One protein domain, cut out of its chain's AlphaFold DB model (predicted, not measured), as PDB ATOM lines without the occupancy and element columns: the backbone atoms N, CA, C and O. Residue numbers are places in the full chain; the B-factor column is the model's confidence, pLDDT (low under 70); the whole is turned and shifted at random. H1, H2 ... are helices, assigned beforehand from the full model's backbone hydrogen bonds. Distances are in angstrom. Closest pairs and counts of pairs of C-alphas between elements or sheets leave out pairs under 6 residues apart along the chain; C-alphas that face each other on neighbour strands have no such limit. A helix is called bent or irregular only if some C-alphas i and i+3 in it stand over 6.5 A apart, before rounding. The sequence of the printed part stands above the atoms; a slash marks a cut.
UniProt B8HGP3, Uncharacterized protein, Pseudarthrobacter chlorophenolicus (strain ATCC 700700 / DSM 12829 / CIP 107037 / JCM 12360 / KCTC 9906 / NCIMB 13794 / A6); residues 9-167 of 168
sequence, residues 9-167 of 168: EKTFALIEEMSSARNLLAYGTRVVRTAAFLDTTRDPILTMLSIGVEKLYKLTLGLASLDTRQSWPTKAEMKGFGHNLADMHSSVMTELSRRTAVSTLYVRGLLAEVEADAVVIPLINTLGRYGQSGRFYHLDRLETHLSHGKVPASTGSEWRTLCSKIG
ATOM      1  N   GLU A   9      -2.921  52.314  -7.439       94.06
ATOM      2  CA  GLU A   9      -1.906  51.256  -7.462       94.06
ATOM      3  C   GLU A   9      -1.312  51.034  -6.065       94.06
ATOM      4  O   GLU A   9      -1.317  49.914  -5.552       94.06
ATOM      5  N   LYS A  10      -0.899  52.110  -5.386       93.06
ATOM      6  CA  LYS A  10      -0.382  52.038  -4.013       93.06
ATOM      7  C   LYS A  10      -1.435  51.580  -3.014       93.06
ATOM      8  O   LYS A  10      -1.095  50.915  -2.039       93.06
ATOM      9  N   THR A  11      -2.705  51.910  -3.244       94.81
ATOM     10  CA  THR A  11      -3.809  51.418  -2.409       94.81
ATOM     11  C   THR A  11      -3.932  49.896  -2.509       94.81
ATOM     12  O   THR A  11      -4.052  49.230  -1.480       94.81
ATOM     13  N   PHE A  12      -3.847  49.321  -3.715       95.88
ATOM     14  CA  PHE A  12      -3.840  47.864  -3.885       95.88
ATOM     15  C   PHE A  12      -2.599  47.220  -3.265       95.88
ATOM     16  O   PHE A  12      -2.742  46.271  -2.498       95.88
ATOM     17  N   ALA A  13      -1.412  47.789  -3.496       95.44
ATOM     18  CA  ALA A  13      -0.176  47.299  -2.888       95.44
ATOM     19  C   ALA A  13      -0.255  47.284  -1.349       95.44
ATOM     20  O   ALA A  13       0.153  46.316  -0.711       95.44
ATOM     21  N   LEU A  14      -0.841  48.320  -0.737       95.44
ATOM     22  CA  LEU A  14      -1.066  48.370   0.707       95.44
ATOM     23  C   LEU A  14      -1.996  47.240   1.184       95.44
ATOM     24  O   LEU A  14      -1.689  46.573   2.170       95.44
ATOM     25  N   ILE A  15      -3.111  46.997   0.490       96.25
ATOM     26  CA  ILE A  15      -4.067  45.929   0.834       96.25
ATOM     27  C   ILE A  15      -3.416  44.544   0.725       96.25
ATOM     28  O   ILE A  15      -3.637  43.682   1.588       96.25
ATOM     29  N   GLU A  16      -2.617  44.323  -0.317       97.56
ATOM     30  CA  GLU A  16      -1.873  43.079  -0.520       97.56
ATOM     31  C   GLU A  16      -0.843  42.861   0.588       97.56
ATOM     32  O   GLU A  16      -0.797  41.785   1.186       97.56
ATOM     33  N   GLU A  17      -0.081  43.896   0.942       97.25
ATOM     34  CA  GLU A  17       0.906  43.840   2.019       97.25
ATOM     35  C   GLU A  17       0.257  43.610   3.392       97.25
ATOM     36  O   GLU A  17       0.716  42.753   4.154       97.25
ATOM     37  N   MET A  18      -0.860  44.282   3.693       97.81
ATOM     38  CA  MET A  18      -1.644  44.038   4.912       97.81
ATOM     39  C   MET A  18      -2.180  42.604   4.964       97.81
ATOM     40  O   MET A  18      -2.135  41.952   6.011       97.81
ATOM     41  N   SER A  19      -2.665  42.087   3.834       98.12
ATOM     42  CA  SER A  19      -3.159  40.712   3.738       98.12
ATOM     43  C   SER A  19      -2.034  39.691   3.895       98.12
ATOM     44  O   SER A  19      -2.214  38.692   4.591       98.12
ATOM     45  N   SER A  20      -0.867  39.958   3.310       98.12
ATOM     46  CA  SER A  20       0.339  39.143   3.454       98.12
ATOM     47  C   SER A  20       0.799  39.089   4.913       98.12
ATOM     48  O   SER A  20       0.945  37.996   5.461       98.12
ATOM     49  N   ALA A  21       0.934  40.244   5.578       98.19
ATOM     50  CA  ALA A  21       1.312  40.331   6.988       98.19
ATOM     51  C   ALA A  21       0.336  39.559   7.888       98.19
ATOM     52  O   ALA A  21       0.756  38.721   8.688       98.19
ATOM     53  N   ARG A  22      -0.975  39.775   7.704       97.88
ATOM     54  CA  ARG A  22      -2.027  39.048   8.427       97.88
ATOM     55  C   ARG A  22      -1.896  37.541   8.235       97.88
ATOM     56  O   ARG A  22      -1.930  36.805   9.214       97.88
ATOM     57  N   ASN A  23      -1.764  37.079   6.993       97.88
ATOM     58  CA  ASN A  23      -1.700  35.652   6.690       97.88
ATOM     59  C   ASN A  23      -0.447  35.011   7.306       97.88
ATOM     60  O   ASN A  23      -0.556  33.969   7.945       97.88
ATOM     61  N   LEU A  24       0.720  35.651   7.184       97.94
ATOM     62  CA  LEU A  24       1.973  35.175   7.779       97.94
ATOM     63  C   LEU A  24       1.873  35.046   9.305       97.94
ATOM     64  O   LEU A  24       2.215  34.003   9.859       97.94
ATOM     65  N   LEU A  25       1.345  36.068   9.982       97.06
ATOM     66  CA  LEU A  25       1.159  36.053  11.434       97.06
ATOM     67  C   LEU A  25       0.117  35.014  11.867       97.06
ATOM     68  O   LEU A  25       0.347  34.275  12.826       97.06
ATOM     69  N   ALA A  26      -1.010  34.920  11.156       95.06
ATOM     70  CA  ALA A  26      -2.078  33.978  11.468       95.06
ATOM     71  C   ALA A  26      -1.622  32.523  11.296       95.06
ATOM     72  O   ALA A  26      -1.820  31.710  12.199       95.06
ATOM     73  N   TYR A  27      -0.974  32.192  10.175       93.25
ATOM     74  CA  TYR A  27      -0.454  30.847   9.941       93.25
ATOM     75  C   TYR A  27       0.716  30.522  10.867       93.25
ATOM     76  O   TYR A  27       0.713  29.450  11.465       93.25
ATOM     77  N   GLY A  28       1.654  31.452  11.074       92.00
ATOM     78  CA  GLY A  28       2.746  31.285  12.036       92.00
ATOM     79  C   GLY A  28       2.225  30.966  13.439       92.00
ATOM     80  O   GLY A  28       2.600  29.954  14.024       92.00
ATOM     81  N   THR A  29       1.276  31.763  13.939       91.75
ATOM     82  CA  THR A  29       0.667  31.562  15.267       91.75
ATOM     83  C   THR A  29      -0.140  30.268  15.342       91.75
ATOM     84  O   THR A  29      -0.101  29.568  16.353       91.75
ATOM     85  N   ARG A  30      -0.867  29.916  14.274       90.69
ATOM     86  CA  ARG A  30      -1.610  28.653  14.205       90.69
ATOM     87  C   ARG A  30      -0.670  27.464  14.331       90.69
ATOM     88  O   ARG A  30      -0.917  26.606  15.168       90.69
ATOM     89  N   VAL A  31       0.399  27.424  13.537       87.69
ATOM     90  CA  VAL A  31       1.347  26.304  13.552       87.69
ATOM     91  C   VAL A  31       2.050  26.219  14.905       87.69
ATOM     92  O   VAL A  31       2.165  25.122  15.434       87.69
ATOM     93  N   VAL A  32       2.417  27.348  15.519       86.25
ATOM     94  CA  VAL A  32       2.941  27.368  16.896       86.25
ATOM     95  C   VAL A  32       2.004  26.663  17.876       86.25
ATOM     96  O   VAL A  32       2.460  25.863  18.678       86.25
ATOM     97  N   ARG A  33       0.692  26.895  17.780       84.56
ATOM     98  CA  ARG A  33      -0.298  26.305  18.696       84.56
ATOM     99  C   ARG A  33      -0.650  24.846  18.400       84.56
ATOM    100  O   ARG A  33      -1.184  24.179  19.277       84.56
ATOM    101  N   THR A  34      -0.446  24.373  17.170       84.62
ATOM    102  CA  THR A  34      -0.969  23.066  16.724       84.62
ATOM    103  C   THR A  34       0.094  22.086  16.244       84.62
ATOM    104  O   THR A  34      -0.249  20.960  15.887       84.62
ATOM    105  N   ALA A  35       1.360  22.488  16.137       74.94
ATOM    106  CA  ALA A  35       2.403  21.616  15.611       74.94
ATOM    107  C   ALA A  35       2.721  20.486  16.597       74.94
ATOM    108  O   ALA A  35       3.240  20.721  17.681       74.94
ATOM    109  N   ALA A  36       2.487  19.244  16.167       65.62
ATOM    110  CA  ALA A  36       2.874  18.049  16.919       65.62
ATOM    111  C   ALA A  36       4.405  17.879  17.038       65.62
ATOM    112  O   ALA A  36       4.875  17.165  17.918       65.62
ATOM    113  N   PHE A  37       5.185  18.535  16.165       72.88
ATOM    114  CA  PHE A  37       6.644  18.396  16.070       72.88
ATOM    115  C   PHE A  37       7.339  19.755  15.898       72.88
ATOM    116  O   PHE A  37       7.886  20.055  14.831       72.88
ATOM    117  N   LEU A  38       7.331  20.571  16.959       70.00
ATOM    118  CA  LEU A  38       7.881  21.936  16.966       70.00
ATOM    119  C   LEU A  38       9.312  22.039  16.426       70.00
ATOM    120  O   LEU A  38       9.630  23.017  15.753       70.00
ATOM    121  N   ASP A  39      10.158  21.035  16.669       71.50
ATOM    122  CA  ASP A  39      11.544  21.038  16.190       71.50
ATOM    123  C   ASP A  39      11.644  20.946  14.659       71.50
ATOM    124  O   ASP A  39      12.481  21.620  14.060       71.50
ATOM    125  N   THR A  40      10.768  20.174  14.007       76.12
ATOM    126  CA  THR A  40      10.767  20.029  12.536       76.12
ATOM    127  C   THR A  40      10.081  21.193  11.825       76.12
ATOM    128  O   THR A  40      10.410  21.508  10.684       76.12
ATOM    129  N   THR A  41       9.150  21.871  12.503       82.00
ATOM    130  CA  THR A  41       8.408  23.014  11.952       82.00
ATOM    131  C   THR A  41       8.991  24.367  12.350       82.00
ATOM    132  O   THR A  41       8.459  25.398  11.939       82.00
ATOM    133  N   ARG A  42      10.076  24.389  13.135       85.25
ATOM    134  CA  ARG A  42      10.677  25.614  13.678       85.25
ATOM    135  C   ARG A  42      11.021  26.625  12.591       85.25
ATOM    136  O   ARG A  42      10.638  27.784  12.702       85.25
ATOM    137  N   ASP A  43      11.741  26.207  11.557       87.31
ATOM    138  CA  ASP A  43      12.243  27.142  10.549       87.31
ATOM    139  C   ASP A  43      11.096  27.770   9.724       87.31
ATOM    140  O   ASP A  43      11.061  28.999   9.604       87.31
ATOM    141  N   PRO A  44      10.084  27.007   9.252       89.31
ATOM    142  CA  PRO A  44       8.869  27.586   8.679       89.31
ATOM    143  C   PRO A  44       8.127  28.544   9.621       89.31
ATOM    144  O   PRO A  44       7.730  29.629   9.196       89.31
ATOM    145  N   ILE A  45       7.962  28.180  10.901       90.56
ATOM    146  CA  ILE A  45       7.316  29.033  11.912       90.56
ATOM    147  C   ILE A  45       8.066  30.359  12.055       90.56
ATOM    148  O   ILE A  45       7.469  31.428  11.916       90.56
ATOM    149  N   LEU A  46       9.373  30.294  12.320       90.81
ATOM    150  CA  LEU A  46      10.211  31.468  12.534       90.81
ATOM    151  C   LEU A  46      10.267  32.342  11.280       90.81
ATOM    152  O   LEU A  46      10.233  33.563  11.401       90.81
ATOM    153  N   THR A  47      10.270  31.744  10.086       92.81
ATOM    154  CA  THR A  47      10.184  32.476   8.814       92.81
ATOM    155  C   THR A  47       8.883  33.257   8.712       92.81
ATOM    156  O   THR A  47       8.910  34.467   8.482       92.81
ATOM    157  N   MET A  48       7.741  32.590   8.913       95.25
ATOM    158  CA  MET A  48       6.433  33.237   8.821       95.25
ATOM    159  C   MET A  48       6.292  34.367   9.842       95.25
ATOM    160  O   MET A  48       5.900  35.476   9.483       95.25
ATOM    161  N   LEU A  49       6.653  34.112  11.100       95.19
ATOM    162  CA  LEU A  49       6.534  35.100  12.169       95.19
ATOM    163  C   LEU A  49       7.513  36.267  11.990       95.19
ATOM    164  O   LEU A  49       7.104  37.414  12.137       95.19
ATOM    165  N   SER A  50       8.773  36.007  11.624       94.81
ATOM    166  CA  SER A  50       9.786  37.055  11.429       94.81
ATOM    167  C   SER A  50       9.392  38.005  10.292       94.81
ATOM    168  O   SER A  50       9.320  39.217  10.498       94.81
ATOM    169  N   ILE A  51       9.013  37.464   9.125       95.00
ATOM    170  CA  ILE A  51       8.566  38.275   7.978       95.00
ATOM    171  C   ILE A  51       7.233  38.970   8.285       95.00
ATOM    172  O   ILE A  51       7.044  40.132   7.925       95.00
ATOM    173  N   GLY A  52       6.304  38.278   8.951       96.94
ATOM    174  CA  GLY A  52       5.004  38.831   9.329       96.94
ATOM    175  C   GLY A  52       5.130  40.047  10.249       96.94
ATOM    176  O   GLY A  52       4.501  41.074   9.992       96.94
ATOM    177  N   VAL A  53       5.986  39.963  11.274       96.94
ATOM    178  CA  VAL A  53       6.285  41.078  12.187       96.94
ATOM    179  C   VAL A  53       7.001  42.216  11.458       96.94
ATOM    180  O   VAL A  53       6.632  43.374  11.642       96.94
ATOM    181  N   GLU A  54       7.976  41.917  10.592       96.12
ATOM    182  CA  GLU A  54       8.661  42.949   9.801       96.12
ATOM    183  C   GLU A  54       7.676  43.747   8.936       96.12
ATOM    184  O   GLU A  54       7.685  44.982   8.961       96.12
ATOM    185  N   LYS A  55       6.802  43.053   8.193       96.50
ATOM    186  CA  LYS A  55       5.765  43.698   7.376       96.50
ATOM    187  C   LYS A  55       4.813  44.513   8.243       96.50
ATOM    188  O   LYS A  55       4.535  45.657   7.897       96.50
ATOM    189  N   LEU A  56       4.356  43.970   9.375       97.44
ATOM    190  CA  LEU A  56       3.478  44.684  10.304       97.44
ATOM    191  C   LEU A  56       4.104  46.005  10.772       97.44
ATOM    192  O   LEU A  56       3.457  47.043  10.684       97.44
ATOM    193  N   TYR A  57       5.363  45.998  11.210       97.38
ATOM    194  CA  TYR A  57       6.035  47.221  11.663       97.38
ATOM    195  C   TYR A  57       6.226  48.240  10.546       97.38
ATOM    196  O   TYR A  57       5.934  49.421  10.733       97.38
ATOM    197  N   LYS A  58       6.638  47.790   9.359       96.19
ATOM    198  CA  LYS A  58       6.772  48.653   8.180       96.19
ATOM    199  C   LYS A  58       5.440  49.268   7.758       96.19
ATOM    200  O   LYS A  58       5.405  50.446   7.412       96.19
ATOM    201  N   LEU A  59       4.352  48.505   7.828       96.94
ATOM    202  CA  LEU A  59       3.001  48.997   7.571       96.94
ATOM    203  C   LEU A  59       2.576  50.033   8.612       96.94
ATOM    204  O   LEU A  59       2.097  51.095   8.231       96.94
ATOM    205  N   THR A  60       2.800  49.780   9.903       96.62
ATOM    206  CA  THR A  60       2.465  50.728  10.977       96.62
ATOM    207  C   THR A  60       3.208  52.055  10.819       96.62
ATOM    208  O   THR A  60       2.582  53.114  10.840       96.62
ATOM    209  N   LEU A  61       4.526  52.019  10.595       95.88
ATOM    210  CA  LEU A  61       5.332  53.227  10.371       95.88
ATOM    211  C   LEU A  61       4.957  53.934   9.056       95.88
ATOM    212  O   LEU A  61       4.912  55.163   8.999       95.88
ATOM    213  N   GLY A  62       4.642  53.171   8.006       95.50
ATOM    214  CA  GLY A  62       4.175  53.705   6.728       95.50
ATOM    215  C   GLY A  62       2.830  54.424   6.839       95.50
ATOM    216  O   GLY A  62       2.688  55.538   6.339       95.50
ATOM    217  N   LEU A  63       1.872  53.843   7.563       95.75
ATOM    218  CA  LEU A  63       0.575  54.462   7.850       95.75
ATOM    219  C   LEU A  63       0.723  55.707   8.728       95.75
ATOM    220  O   LEU A  63       0.088  56.725   8.462       95.75
ATOM    221  N   ALA A  64       1.603  55.665   9.731       95.00
ATOM    222  CA  ALA A  64       1.911  56.828  10.552       95.00
ATOM    223  C   ALA A  64       2.501  57.986   9.725       95.00
ATOM    224  O   ALA A  64       2.129  59.147   9.914       95.00
ATOM    225  N   SER A  65       3.389  57.675   8.779       94.88
ATOM    226  CA  SER A  65       3.905  58.643   7.810       94.88
ATOM    227  C   SER A  65       2.815  59.178   6.888       94.88
ATOM    228  O   SER A  65       2.781  60.376   6.627       94.88
ATOM    229  N   LEU A  66       1.928  58.315   6.392       94.94
ATOM    230  CA  LEU A  66       0.843  58.727   5.506       94.94
ATOM    231  C   LEU A  66      -0.081  59.735   6.195       94.94
ATOM    232  O   LEU A  66      -0.438  60.743   5.598       94.94
ATOM    233  N   ASP A  67      -0.406  59.492   7.462       93.69
ATOM    234  CA  ASP A  67      -1.230  60.381   8.280       93.69
ATOM    235  C   ASP A  67      -0.541  61.728   8.576       93.69
ATOM    236  O   ASP A  67      -1.152  62.785   8.470       93.69
ATOM    237  N   THR A  68       0.756  61.712   8.897       93.44
ATOM    238  CA  THR A  68       1.492  62.926   9.311       93.44
ATOM    239  C   THR A  68       2.022  63.758   8.150       93.44
ATOM    240  O   THR A  68       2.028  64.984   8.217       93.44
ATOM    241  N   ARG A  69       2.505  63.099   7.095       94.44
ATOM    242  CA  ARG A  69       3.207  63.716   5.962       94.44
ATOM    243  C   ARG A  69       2.412  63.648   4.669       94.44
ATOM    244  O   ARG A  69       2.952  64.018   3.626       94.44
ATOM    245  N   GLN A  70       1.189  63.114   4.707       94.75
ATOM    246  CA  GLN A  70       0.349  62.933   3.520       94.75
ATOM    247  C   GLN A  70       1.087  62.187   2.398       94.75
ATOM    248  O   GLN A  70       0.903  62.450   1.212       94.75
ATOM    249  N   SER A  71       2.001  61.293   2.777       94.06
ATOM    250  CA  SER A  71       2.841  60.555   1.843       94.06
ATOM    251  C   SER A  71       3.371  59.275   2.476       94.06
ATOM    252  O   SER A  71       3.723  59.215   3.661       94.06
ATOM    253  N   TRP A  72       3.426  58.225   1.659       95.25
ATOM    254  CA  TRP A  72       4.105  56.989   2.027       95.25
ATOM    255  C   TRP A  72       5.623  57.215   2.080       95.25
ATOM    256  O   TRP A  72       6.138  57.947   1.226       95.25
ATOM    257  N   PRO A  73       6.363  56.588   3.015       94.12
ATOM    258  CA  PRO A  73       7.806  56.754   3.074       94.12
ATOM    259  C   PRO A  73       8.506  56.325   1.785       94.12
ATOM    260  O   PRO A  73       8.124  55.357   1.120       94.12
ATOM    261  N   THR A  74       9.581  57.025   1.440       93.12
ATOM    262  CA  THR A  74      10.400  56.664   0.281       93.12
ATOM    263  C   THR A  74      11.064  55.303   0.488       93.12
ATOM    264  O   THR A  74      11.248  54.827   1.608       93.12
ATOM    265  N   LYS A  75      11.530  54.678  -0.598       89.38
ATOM    266  CA  LYS A  75      12.308  53.432  -0.511       89.38
ATOM    267  C   LYS A  75      13.539  53.566   0.396       89.38
ATOM    268  O   LYS A  75      13.904  52.595   1.052       89.38
ATOM    269  N   ALA A  76      14.181  54.735   0.422       89.94
ATOM    270  CA  ALA A  76      15.327  54.993   1.288       89.94
ATOM    271  C   ALA A  76      14.917  55.030   2.766       89.94
ATOM    272  O   ALA A  76      15.560  54.378   3.578       89.94
ATOM    273  N   GLU A  77      13.807  55.695   3.097       89.50
ATOM    274  CA  GLU A  77      13.254  55.726   4.459       89.50
ATOM    275  C   GLU A  77      12.806  54.329   4.916       89.50
ATOM    276  O   GLU A  77      13.185  53.881   5.994       89.50
ATOM    277  N   MET A  78      12.105  53.584   4.052       88.38
ATOM    278  CA  MET A  78      11.686  52.203   4.335       88.38
ATOM    279  C   MET A  78      12.871  51.253   4.546       88.38
ATOM    280  O   MET A  78      12.773  50.306   5.327       88.38
ATOM    281  N   LYS A  79      13.988  51.480   3.843       85.00
ATOM    282  CA  LYS A  79      15.253  50.772   4.082       85.00
ATOM    283  C   LYS A  79      15.943  51.247   5.356       85.00
ATOM    284  O   LYS A  79      16.561  50.428   6.025       85.00
ATOM    285  N   GLY A  80      15.833  52.533   5.683       82.06
ATOM    286  CA  GLY A  80      16.363  53.138   6.903       82.06
ATOM    287  C   GLY A  80      15.720  52.584   8.174       82.06
ATOM    288  O   GLY A  80      16.416  52.425   9.169       82.06
ATOM    289  N   PHE A  81      14.446  52.175   8.120       79.56
ATOM    290  CA  PHE A  81      13.820  51.380   9.191       79.56
ATOM    291  C   PHE A  81      14.536  50.037   9.430       79.56
ATOM    292  O   PHE A  81      14.423  49.453  10.503       79.56
ATOM    293  N   GLY A  82      15.308  49.564   8.450       76.81
ATOM    294  CA  GLY A  82      16.168  48.397   8.563       76.81
ATOM    295  C   GLY A  82      15.432  47.061   8.466       76.81
ATOM    296  O   GLY A  82      14.280  46.958   8.031       76.81
ATOM    297  N   HIS A  83      16.163  46.016   8.851       77.25
ATOM    298  CA  HIS A  83      15.666  44.649   9.051       77.25
ATOM    299  C   HIS A  83      15.813  44.210  10.518       77.25
ATOM    300  O   HIS A  83      15.567  43.056  10.864       77.25
ATOM    301  N   ASN A  84      16.249  45.118  11.399       86.88
ATOM    302  CA  ASN A  84      16.355  44.834  12.819       86.88
ATOM    303  C   ASN A  84      14.993  45.006  13.487       86.88
ATOM    304  O   ASN A  84      14.527  46.124  13.703       86.88
ATOM    305  N   LEU A  85      14.352  43.882  13.815       92.81
ATOM    306  CA  LEU A  85      13.037  43.889  14.447       92.81
ATOM    307  C   LEU A  85      13.034  44.586  15.815       92.81
ATOM    308  O   LEU A  85      12.007  45.152  16.171       92.81
ATOM    309  N   ALA A  86      14.141  44.581  16.565       92.19
ATOM    310  CA  ALA A  86      14.214  45.238  17.873       92.19
ATOM    311  C   ALA A  86      14.172  46.772  17.748       92.19
ATOM    312  O   ALA A  86      13.415  47.447  18.452       92.19
ATOM    313  N   ASP A  87      14.923  47.316  16.789       92.44
ATOM    314  CA  ASP A  87      14.960  48.756  16.513       92.44
ATOM    315  C   ASP A  87      13.619  49.226  15.928       92.44
ATOM    316  O   ASP A  87      13.067  50.254  16.334       92.44
ATOM    317  N   MET A  88      13.039  48.430  15.018       94.62
ATOM    318  CA  MET A  88      11.707  48.705  14.474       94.62
ATOM    319  C   MET A  88      10.620  48.616  15.543       94.62
ATOM    320  O   MET A  88       9.738  49.469  15.560       94.62
ATOM    321  N   HIS A  89      10.687  47.641  16.455       96.19
ATOM    322  CA  HIS A  89       9.753  47.550  17.575       96.19
ATOM    323  C   HIS A  89       9.816  48.812  18.434       96.19
ATOM    324  O   HIS A  89       8.787  49.429  18.679       96.19
ATOM    325  N   SER A  90      11.019  49.261  18.800       95.00
ATOM    326  CA  SER A  90      11.208  50.494  19.577       95.00
ATOM    327  C   SER A  90      10.622  51.719  18.863       95.00
ATOM    328  O   SER A  90       9.940  52.538  19.481       95.00
ATOM    329  N   SER A  91      10.829  51.818  17.546       95.19
ATOM    330  CA  SER A  91      10.278  52.895  16.711       95.19
ATOM    331  C   SER A  91       8.748  52.859  16.650       95.19
ATOM    332  O   SER A  91       8.096  53.894  16.786       95.19
ATOM    333  N   VAL A  92       8.165  51.668  16.486       96.69
ATOM    334  CA  VAL A  92       6.711  51.465  16.480       96.69
ATOM    335  C   VAL A  92       6.110  51.804  17.836       96.69
ATOM    336  O   VAL A  92       5.147  52.562  17.873       96.69
ATOM    337  N   MET A  93       6.675  51.304  18.935       97.12
ATOM    338  CA  MET A  93       6.170  51.592  20.278       97.12
ATOM    339  C   MET A  93       6.242  53.088  20.572       97.12
ATOM    340  O   MET A  93       5.244  53.659  20.982       97.12
ATOM    341  N   THR A  94       7.349  53.754  20.232       96.38
ATOM    342  CA  THR A  94       7.475  55.217  20.371       96.38
ATOM    343  C   THR A  94       6.368  55.960  19.619       96.38
ATOM    344  O   THR A  94       5.734  56.868  20.164       96.38
ATOM    345  N   GLU A  95       6.106  55.573  18.369       96.31
ATOM    346  CA  GLU A  95       5.069  56.208  17.556       96.31
ATOM    347  C   GLU A  95       3.655  55.909  18.076       96.31
ATOM    348  O   GLU A  95       2.798  56.797  18.080       96.31
ATOM    349  N   LEU A  96       3.408  54.687  18.560       96.62
ATOM    350  CA  LEU A  96       2.148  54.317  19.197       96.62
ATOM    351  C   LEU A  96       1.939  55.110  20.488       96.62
ATOM    352  O   LEU A  96       0.921  55.786  20.582       96.62
ATOM    353  N   SER A  97       2.902  55.137  21.416       96.81
ATOM    354  CA  SER A  97       2.799  55.885  22.678       96.81
ATOM    355  C   SER A  97       2.507  57.368  22.426       96.81
ATOM    356  O   SER A  97       1.647  57.958  23.087       96.81
ATOM    357  N   ARG A  98       3.153  57.972  21.415       96.50
ATOM    358  CA  ARG A  98       2.892  59.358  20.997       96.50
ATOM    359  C   ARG A  98       1.447  59.554  20.531       96.50
ATOM    360  O   ARG A  98       0.799  60.520  20.929       96.50
ATOM    361  N   ARG A  99       0.935  58.660  19.682       94.25
ATOM    362  CA  ARG A  99      -0.423  58.748  19.114       94.25
ATOM    363  C   ARG A  99      -1.514  58.430  20.132       94.25
ATOM    364  O   ARG A  99      -2.583  59.038  20.102       94.25
ATOM    365  N   THR A 100      -1.257  57.503  21.045       95.69
ATOM    366  CA  THR A 100      -2.239  57.065  22.039       95.69
ATOM    367  C   THR A 100      -2.282  57.962  23.270       95.69
ATOM    368  O   THR A 100      -3.223  57.840  24.051       95.69
ATOM    369  N   ALA A 101      -1.333  58.889  23.449       95.06
ATOM    370  CA  ALA A 101      -1.250  59.769  24.619       95.06
ATOM    371  C   ALA A 101      -2.583  60.471  24.954       95.06
ATOM    372  O   ALA A 101      -2.996  60.511  26.117       95.06
ATOM    373  N   VAL A 102      -3.292  60.945  23.925       93.38
ATOM    374  CA  VAL A 102      -4.590  61.639  24.034       93.38
ATOM    375  C   VAL A 102      -5.797  60.752  23.698       93.38
ATOM    376  O   VAL A 102      -6.918  61.241  23.604       93.38
ATOM    377  N   SER A 103      -5.584  59.449  23.498       94.38
ATOM    378  CA  SER A 103      -6.656  58.491  23.207       94.38
ATOM    379  C   SER A 103      -7.429  58.086  24.468       94.38
ATOM    380  O   SER A 103      -7.076  58.443  25.595       94.38
ATOM    381  N   THR A 104      -8.503  57.314  24.283       96.44
ATOM    382  CA  THR A 104      -9.304  56.780  25.390       96.44
ATOM    383  C   THR A 104      -8.467  55.898  26.323       96.44
ATOM    384  O   THR A 104      -7.456  55.313  25.924       96.44
ATOM    385  N   LEU A 105      -8.915  55.755  27.577       95.75
ATOM    386  CA  LEU A 105      -8.279  54.856  28.551       95.75
ATOM    387  C   LEU A 105      -8.163  53.422  28.028       95.75
ATOM    388  O   LEU A 105      -7.145  52.784  28.259       95.75
ATOM    389  N   TYR A 106      -9.163  52.959  27.277       96.50
ATOM    390  CA  TYR A 106      -9.151  51.643  26.646       96.50
ATOM    391  C   TYR A 106      -7.965  51.473  25.683       96.50
ATOM    392  O   TYR A 106      -7.194  50.532  25.820       96.50
ATOM    393  N   VAL A 107      -7.764  52.417  24.755       95.88
ATOM    394  CA  VAL A 107      -6.662  52.348  23.778       95.88
ATOM    395  C   VAL A 107      -5.297  52.410  24.466       95.88
ATOM    396  O   VAL A 107      -4.390  51.669  24.098       95.88
ATOM    397  N   ARG A 108      -5.148  53.262  25.488       96.38
ATOM    398  CA  ARG A 108      -3.910  53.320  26.281       96.38
ATOM    399  C   ARG A 108      -3.666  52.032  27.069       96.38
ATOM    400  O   ARG A 108      -2.521  51.611  27.164       96.38
ATOM    401  N   GLY A 109      -4.724  51.404  27.582       97.00
ATOM    402  CA  GLY A 109      -4.656  50.105  28.252       97.00
ATOM    403  C   GLY A 109      -4.123  49.004  27.336       97.00
ATOM    404  O   GLY A 109      -3.201  48.301  27.724       97.00
ATOM    405  N   LEU A 110      -4.611  48.931  26.091       96.62
ATOM    406  CA  LEU A 110      -4.115  47.960  25.106       96.62
ATOM    407  C   LEU A 110      -2.618  48.124  24.811       96.62
ATOM    408  O   LEU A 110      -1.907  47.133  24.669       96.62
ATOM    409  N   LEU A 111      -2.124  49.363  24.716       96.62
ATOM    410  CA  LEU A 111      -0.691  49.601  24.526       96.62
ATOM    411  C   LEU A 111       0.112  49.191  25.769       96.62
ATOM    412  O   LEU A 111       1.128  48.515  25.637       96.62
ATOM    413  N   ALA A 112      -0.377  49.546  26.960       96.31
ATOM    414  CA  ALA A 112       0.271  49.210  28.223       96.31
ATOM    415  C   ALA A 112       0.368  47.690  28.450       96.31
ATOM    416  O   ALA A 112       1.364  47.220  28.993       96.31
ATOM    417  N   GLU A 113      -0.622  46.911  28.006       96.88
ATOM    418  CA  GLU A 113      -0.565  45.443  28.040       96.88
ATOM    419  C   GLU A 113       0.602  44.900  27.205       96.88
ATOM    420  O   GLU A 113       1.330  44.026  27.669       96.88
ATOM    421  N   VAL A 114       0.828  45.452  26.009       94.88
ATOM    422  CA  VAL A 114       1.966  45.067  25.157       94.88
ATOM    423  C   VAL A 114       3.295  45.492  25.785       94.88
ATOM    424  O   VAL A 114       4.252  44.723  25.758       94.88
ATOM    425  N   GLU A 115       3.364  46.695  26.362       94.81
ATOM    426  CA  GLU A 115       4.565  47.208  27.041       94.81
ATOM    427  C   GLU A 115       4.931  46.384  28.286       94.81
ATOM    428  O   GLU A 115       6.113  46.205  28.583       94.81
ATOM    429  N   ALA A 116       3.932  45.869  29.005       95.75
ATOM    430  CA  ALA A 116       4.117  45.074  30.216       95.75
ATOM    431  C   ALA A 116       4.366  43.579  29.947       95.75
ATOM    432  O   ALA A 116       4.762  42.851  30.864       95.75
ATOM    433  N   ASP A 117       4.142  43.095  28.723       95.25
ATOM    434  CA  ASP A 117       4.298  41.682  28.387       95.25
ATOM    435  C   ASP A 117       5.785  41.279  28.326       95.25
ATOM    436  O   ASP A 117       6.543  41.624  27.413       95.25
ATOM    437  N   ALA A 118       6.198  40.468  29.302       93.25
ATOM    438  CA  ALA A 118       7.567  39.981  29.450       93.25
ATOM    439  C   ALA A 118       8.050  39.067  28.303       93.25
ATOM    440  O   ALA A 118       9.246  38.766  28.219       93.25
ATOM    441  N   VAL A 119       7.154  38.590  27.436       91.25
ATOM    442  CA  VAL A 119       7.461  37.706  26.303       91.25
ATOM    443  C   VAL A 119       7.738  38.493  25.025       91.25
ATOM    444  O   VAL A 119       8.551  38.042  24.214       91.25
ATOM    445  N   VAL A 120       7.129  39.671  24.848       93.06
ATOM    446  CA  VAL A 120       7.190  40.438  23.591       93.06
ATOM    447  C   VAL A 120       8.631  40.743  23.192       93.06
ATOM    448  O   VAL A 120       9.061  40.356  22.107       93.06
ATOM    449  N   ILE A 121       9.422  41.363  24.072       93.56
ATOM    450  CA  ILE A 121      10.808  41.733  23.744       93.56
ATOM    451  C   ILE A 121      11.685  40.503  23.428       93.56
ATOM    452  O   ILE A 121      12.351  40.504  22.386       93.56
ATOM    453  N   PRO A 122      11.695  39.426  24.242       91.81
ATOM    454  CA  PRO A 122      12.377  38.184  23.878       91.81
ATOM    455  C   PRO A 122      11.948  37.609  22.523       91.81
ATOM    456  O   PRO A 122      12.813  37.247  21.727       91.81
ATOM    457  N   LEU A 123      10.642  37.566  22.239       92.12
ATOM    458  CA  LEU A 123      10.100  37.065  20.975       92.12
ATOM    459  C   LEU A 123      10.624  37.884  19.787       92.12
ATOM    460  O   LEU A 123      11.161  37.312  18.839       92.12
ATOM    461  N   ILE A 124      10.524  39.214  19.851       94.94
ATOM    462  CA  ILE A 124      11.006  40.119  18.798       94.94
ATOM    463  C   ILE A 124      12.504  39.934  18.548       94.94
ATOM    464  O   ILE A 124      12.929  39.846  17.394       94.94
ATOM    465  N   ASN A 125      13.299  39.802  19.609       91.69
ATOM    466  CA  ASN A 125      14.736  39.566  19.494       91.69
ATOM    467  C   ASN A 125      15.052  38.224  18.818       91.69
ATOM    468  O   ASN A 125      15.908  38.170  17.933       91.69
ATOM    469  N   THR A 126      14.354  37.148  19.186       90.75
ATOM    470  CA  THR A 126      14.528  35.830  18.558       90.75
ATOM    471  C   THR A 126      14.135  35.854  17.080       90.75
ATOM    472  O   THR A 126      14.885  35.357  16.239       90.75
ATOM    473  N   LEU A 127      13.005  36.478  16.736       92.62
ATOM    474  CA  LEU A 127      12.570  36.629  15.345       92.62
ATOM    475  C   LEU A 127      13.538  37.497  14.527       92.62
ATOM    476  O   LEU A 127      13.792  37.195  13.358       92.62
ATOM    477  N   GLY A 128      14.099  38.546  15.135       90.75
ATOM    478  CA  GLY A 128      15.072  39.432  14.501       90.75
ATOM    479  C   GLY A 128      16.385  38.714  14.205       90.75
ATOM    480  O   GLY A 128      16.861  38.743  13.070       90.75
ATOM    481  N   ARG A 129      16.925  37.980  15.186       88.00
ATOM    482  CA  ARG A 129      18.116  37.136  14.994       88.00
ATOM    483  C   ARG A 129      17.892  36.072  13.924       88.00
ATOM    484  O   ARG A 129      18.757  35.862  13.075       88.00
ATOM    485  N   TYR A 130      16.718  35.439  13.918       88.56
ATOM    486  CA  TYR A 130      16.373  34.473  12.880       88.56
ATOM    487  C   TYR A 130      16.403  35.090  11.474       88.56
ATOM    488  O   TYR A 130      17.028  34.527  10.575       88.56
ATOM    489  N   GLY A 131      15.785  36.261  11.292       85.12
ATOM    490  CA  GLY A 131      15.745  36.951  10.000       85.12
ATOM    491  C   GLY A 131      17.117  37.431   9.508       85.12
ATOM    492  O   GLY A 131      17.391  37.372   8.309       85.12
ATOM    493  N   GLN A 132      17.986  37.868  10.424       82.44
ATOM    494  CA  GLN A 132      19.311  38.404  10.096       82.44
ATOM    495  C   GLN A 132      20.336  37.321   9.763       82.44
ATOM    496  O   GLN A 132      21.043  37.446   8.769       82.44
ATOM    497  N   SER A 133      20.430  36.280  10.589       75.88
ATOM    498  CA  SER A 133      21.498  35.275  10.485       75.88
ATOM    499  C   SER A 133      21.024  33.841  10.698       75.88
ATOM    500  O   SER A 133      21.661  32.907  10.226       75.88
ATOM    501  N   GLY A 134      19.882  33.624  11.357       76.62
ATOM    502  CA  GLY A 134      19.379  32.271  11.606       76.62
ATOM    503  C   GLY A 134      18.940  31.527  10.341       76.62
ATOM    504  O   GLY A 134      19.219  30.337  10.216       76.62
ATOM    505  N   ARG A 135      18.298  32.209   9.384       80.50
ATOM    506  CA  ARG A 135      17.743  31.575   8.169       80.50
ATOM    507  C   ARG A 135      18.792  31.039   7.186       80.50
ATOM    508  O   ARG A 135      18.485  30.138   6.416       80.50
ATOM    509  N   PHE A 136      20.012  31.580   7.223       82.00
ATOM    510  CA  PHE A 136      21.141  31.131   6.401       82.00
ATOM    511  C   PHE A 136      22.255  30.484   7.230       82.00
ATOM    512  O   PHE A 136      23.225  30.010   6.657       82.00
ATOM    513  N   TYR A 137      22.079  30.334   8.548       77.81
ATOM    514  CA  TYR A 137      23.102  29.830   9.469       77.81
ATOM    515  C   TYR A 137      23.827  28.568   8.977       77.81
ATOM    516  O   TYR A 137      25.054  28.485   9.015       77.81
ATOM    517  N   HIS A 138      23.074  27.560   8.531       79.00
ATOM    518  CA  HIS A 138      23.669  26.319   8.040       79.00
ATOM    519  C   HIS A 138      24.368  26.497   6.690       79.00
ATOM    520  O   HIS A 138      25.390  25.856   6.484       79.00
ATOM    521  N   LEU A 139      23.859  27.368   5.813       80.81
ATOM    522  CA  LEU A 139      24.476  27.686   4.523       80.81
ATOM    523  C   LEU A 139      25.777  28.479   4.712       80.81
ATOM    524  O   LEU A 139      26.797  28.087   4.157       80.81
ATOM    525  N   ASP A 140      25.785  29.487   5.585       79.69
ATOM    526  CA  ASP A 140      26.980  30.273   5.929       79.69
ATOM    527  C   ASP A 140      28.089  29.372   6.510       79.69
ATOM    528  O   ASP A 140      29.285  29.538   6.254       79.69
ATOM    529  N   ARG A 141      27.696  28.337   7.265       75.69
ATOM    530  CA  ARG A 141      28.629  27.327   7.784       75.69
ATOM    531  C   ARG A 141      29.234  26.422   6.714       75.69
ATOM    532  O   ARG A 141      30.304  25.878   6.973       75.69
ATOM    533  N   LEU A 142      28.580  26.233   5.568       76.25
ATOM    534  CA  LEU A 142      29.161  25.482   4.449       76.25
ATOM    535  C   LEU A 142      30.260  26.287   3.745       76.25
ATOM    536  O   LEU A 142      31.210  25.697   3.244       76.25
ATOM    537  N   GLU A 143      30.149  27.617   3.735       69.50
ATOM    538  CA  GLU A 143      31.134  28.526   3.135       69.50
ATOM    539  C   GLU A 143      32.398  28.673   3.999       69.50
ATOM    540  O   GLU A 143      33.501  28.900   3.496       69.50
ATOM    541  N   THR A 144      32.266  28.511   5.318       57.16
ATOM    542  CA  THR A 144      33.370  28.767   6.246       57.16
ATOM    543  C   THR A 144      34.369  27.596   6.272       57.16
ATOM    544  O   THR A 144      34.240  26.668   7.072       57.16
ATOM    545  N   HIS A 145      35.442  27.661   5.476       51.81
ATOM    546  CA  HIS A 145      36.678  26.939   5.804       51.81
ATOM    547  C   HIS A 145      37.209  27.489   7.136       51.81
ATOM    548  O   HIS A 145      37.599  28.654   7.198       51.81
ATOM    549  N   LEU A 146      37.174  26.666   8.194       50.72
ATOM    550  CA  LEU A 146      37.610  26.939   9.576       50.72
ATOM    551  C   LEU A 146      38.647  28.074   9.694       50.72
ATOM    552  O   LEU A 146      39.849  27.839   9.697       50.72
ATOM    553  N   SER A 147      38.168  29.305   9.841       41.12
ATOM    554  CA  SER A 147      38.977  30.481  10.153       41.12
ATOM    555  C   SER A 147      38.218  31.233  11.236       41.12
ATOM    556  O   SER A 147      37.013  31.439  11.119       41.12
ATOM    557  N   HIS A 148      38.896  31.527  12.341       45.59
ATOM    558  CA  HIS A 148      38.352  31.876  13.658       45.59
ATOM    559  C   HIS A 148      37.535  33.190  13.722       45.59
ATOM    560  O   HIS A 148      37.916  34.141  14.398       45.59
ATOM    561  N   GLY A 149      36.381  33.243  13.058       48.03
ATOM    562  CA  GLY A 149      35.360  34.274  13.226       48.03
ATOM    563  C   GLY A 149      34.215  33.756  14.092       48.03
ATOM    564  O   GLY A 149      33.810  32.602  13.956       48.03
ATOM    565  N   LYS A 150      33.700  34.586  15.010       44.88
ATOM    566  CA  LYS A 150      32.556  34.256  15.877       44.88
ATOM    567  C   LYS A 150      31.395  33.700  15.044       44.88
ATOM    568  O   LYS A 150      30.723  34.448  14.341       44.88
ATOM    569  N   VAL A 151      31.145  32.401  15.168       49.62
ATOM    570  CA  VAL A 151      29.965  31.753  14.594       49.62
ATOM    571  C   VAL A 151      28.730  32.301  15.326       49.62
ATOM    572  O   VAL A 151      28.714  32.262  16.561       49.62
ATOM    573  N   PRO A 152      27.705  32.820  14.623       53.19
ATOM    574  CA  PRO A 152      26.470  33.269  15.261       53.19
ATOM    575  C   PRO A 152      25.839  32.135  16.082       53.19
ATOM    576  O   PRO A 152      25.856  30.976  15.667       53.19
ATOM    577  N   ALA A 153      25.292  32.437  17.258       59.16
ATOM    578  CA  ALA A 153      24.605  31.429  18.063       59.16
ATOM    579  C   ALA A 153      23.374  30.890  17.312       59.16
ATOM    580  O   ALA A 153      22.628  31.653  16.698       59.16
ATOM    581  N   SER A 154      23.139  29.574  17.368       66.31
ATOM    582  CA  SER A 154      21.947  28.974  16.763       66.31
ATOM    583  C   SER A 154      20.682  29.476  17.465       66.31
ATOM    584  O   SER A 154      20.602  29.414  18.692       66.31
ATOM    585  N   THR A 155      19.647  29.848  16.713       68.88
ATOM    586  CA  THR A 155      18.345  30.282  17.259       68.88
ATOM    587  C   THR A 155      17.554  29.162  17.955       68.88
ATOM    588  O   THR A 155      16.518  29.417  18.565       68.88
ATOM    589  N   GLY A 156      18.025  27.911  17.900       70.62
ATOM    590  CA  GLY A 156      17.307  26.745  18.422       70.62
ATOM    591  C   GLY A 156      17.170  26.674  19.948       70.62
ATOM    592  O   GLY A 156      16.122  26.257  20.437       70.62
ATOM    593  N   SER A 157      18.188  27.067  20.719       71.06
ATOM    594  CA  SER A 157      18.109  27.079  22.193       71.06
ATOM    595  C   SER A 157      17.184  28.183  22.712       71.06
ATOM    596  O   SER A 157      16.415  27.971  23.651       71.06
ATOM    597  N   GLU A 158      17.220  29.343  22.063       74.75
ATOM    598  CA  GLU A 158      16.333  30.469  22.354       74.75
ATOM    599  C   GLU A 158      14.880  30.135  22.029       74.75
ATOM    600  O   GLU A 158      14.006  30.396  22.849       74.75
ATOM    601  N   TRP A 159      14.635  29.493  20.881       75.19
ATOM    602  CA  TRP A 159      13.308  29.016  20.498       75.19
ATOM    603  C   TRP A 159      12.700  28.108  21.569       75.19
ATOM    604  O   TRP A 159      11.599  28.372  22.033       75.19
ATOM    605  N   ARG A 160      13.445  27.102  22.045       78.44
ATOM    606  CA  ARG A 160      12.970  26.209  23.116       78.44
ATOM    607  C   ARG A 160      12.678  26.945  24.425       78.44
ATOM    608  O   ARG A 160      11.694  26.647  25.094       78.44
ATOM    609  N   THR A 161      13.512  27.924  24.773       80.50
ATOM    610  CA  THR A 161      13.298  28.762  25.964       80.50
ATOM    611  C   THR A 161      12.027  29.601  25.822       80.50
ATOM    612  O   THR A 161      11.278  29.766  26.781       80.50
ATOM    613  N   LEU A 162      11.776  30.124  24.621       79.00
ATOM    614  CA  LEU A 162      10.592  30.911  24.312       79.00
ATOM    615  C   LEU A 162       9.322  30.054  24.343       79.00
ATOM    616  O   LEU A 162       8.380  30.450  25.017       79.00
ATOM    617  N   CYS A 163       9.331  28.879  23.701       78.06
ATOM    618  CA  CYS A 163       8.265  27.872  23.751       78.06
ATOM    619  C   CYS A 163       7.845  27.567  25.200       78.06
ATOM    620  O   CYS A 163       6.688  27.764  25.571       78.06
ATOM    621  N   SER A 164       8.820  27.278  26.071       79.75
ATOM    622  CA  SER A 164       8.557  27.040  27.494       79.75
ATOM    623  C   SER A 164       7.886  28.224  28.205       79.75
ATOM    624  O   SER A 164       7.045  28.000  29.073       79.75
ATOM    625  N   LYS A 165       8.222  29.474  27.855       78.38
ATOM    626  CA  LYS A 165       7.602  30.672  28.450       78.38
ATOM    627  C   LYS A 165       6.172  30.912  27.970       78.38
ATOM    628  O   LYS A 165       5.387  31.488  28.714       78.38
ATOM    629  N   ILE A 166       5.843  30.490  26.749       74.31
ATOM    630  CA  ILE A 166       4.509  30.654  26.149       74.31
ATOM    631  C   ILE A 166       3.604  29.431  26.343       74.31
ATOM    632  O   ILE A 166       2.477  29.431  25.853       74.31
ATOM    633  N   GLY A 167       4.074  28.415  27.075       69.50
ATOM    634  CA  GLY A 167       3.304  27.215  27.410       69.50
ATOM    635  C   GLY A 167       3.097  26.264  26.230       69.50
ATOM    636  O   GLY A 167       2.049  25.626  26.156       69.50
TER     637      GLY A 167
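This is residues 9 to 167 of the 168 residues of an uncharacterized protein of Pseudarthrobacter chlorophenolicus (strain ATCC 700700 / DSM 12829 / CIP 107037 / JCM 12360 / KCTC 9906 / NCIMB 13794 / A6) (UniProt B8HGP3). A long helical hairpin, H1 and H2, makes one side of the domain, and shorter helices pack on the side of H2 away from H1: H4 and H6 sit on H2, H5 folds back beside H4, and H8 folds back beside H6. The small helix H3 is near H2, while H7 and the loop after it reach out at one end of the long axis, where residues 142 to 150 stick out. The printed part has 159 residues with eight named helices, H1 to H8 in chain order, and no named strand: its class is all helix. It is compact, with a radius of gyration of the C-alphas of 17.6 A and spans of 53 by 37 by 29 A.

H1, residues 9 to 34, begins with C-alpha 9 at (-1.906, 51.256, -7.462) and is 37.2 A long. H2, residues 38 to 69, is the longest, 43.5 A; it is irregular, with C-alphas 40 and 43 7.5 A apart, and has a kink of 35 degrees near residue 45. H3 is residues 75 to 80, H4 residues 85 to 100, 21.6 A, and H5 residues 105 to 116. H6, residues 120 to 134, 18.9 A, is neither bent nor irregular, but only just: C-alphas 131 and 134 are 6.1 A apart. H7 is residues 137 to 143, and H8, residues 155 to 166, ends with C-alpha 166 at (4.509, 30.654, 26.149).

H1 and H2 form a hairpin and touch, opposite ways at a shallow tilt of 33 degrees, only just short of steep; the closest C-alphas, of Ala 21 and Gly 52, are 4.6 A apart. With residues 53 to 64 alone, H2 touches H4, the same way at a steep tilt of 42 degrees, closest at the C-alphas of Glu 54 and Leu 85, 6.5 A. With residues 46 to 51 alone, H2 touches H6, about perpendicular at 73 degrees; the C-alphas of Ser 50 and Leu 127 are closest, 4.8 A. H3 is close to H2 but not clearly touching, with the C-alphas of Lys 58 and Met 78 closest, 7.2 A. H4 and H5 are a hairpin and touch at a shallow tilt of 22 degrees, closest at the C-alphas of Thr 100 and Arg 108, 5.9 A. H4 and H6 touch, closest at the C-alphas of Leu 85 and Gly 128, 4.9 A. H6 and H8 touch, opposite ways at a shallow tilt of 21 degrees, closest at the C-alphas of Gly 134 and Thr 155, 6.1 A. H6 and H7 meet only through their link. H1 stays apart from H4 and H6, among others. In H1 and H3 to H8 every O i to N i+4 pair is within hydrogen-bond range, in H2 26 of 28.

The C-alphas of Thr 104 and His 145 are the two farthest apart, 58.2 A. The printed part has no cut, and the link from H7 to H8, 11 residues, is the long one. The mean pLDDT of the printed part is 87.0; residue 36, residues 143 to 155 and residue 167 are under 70.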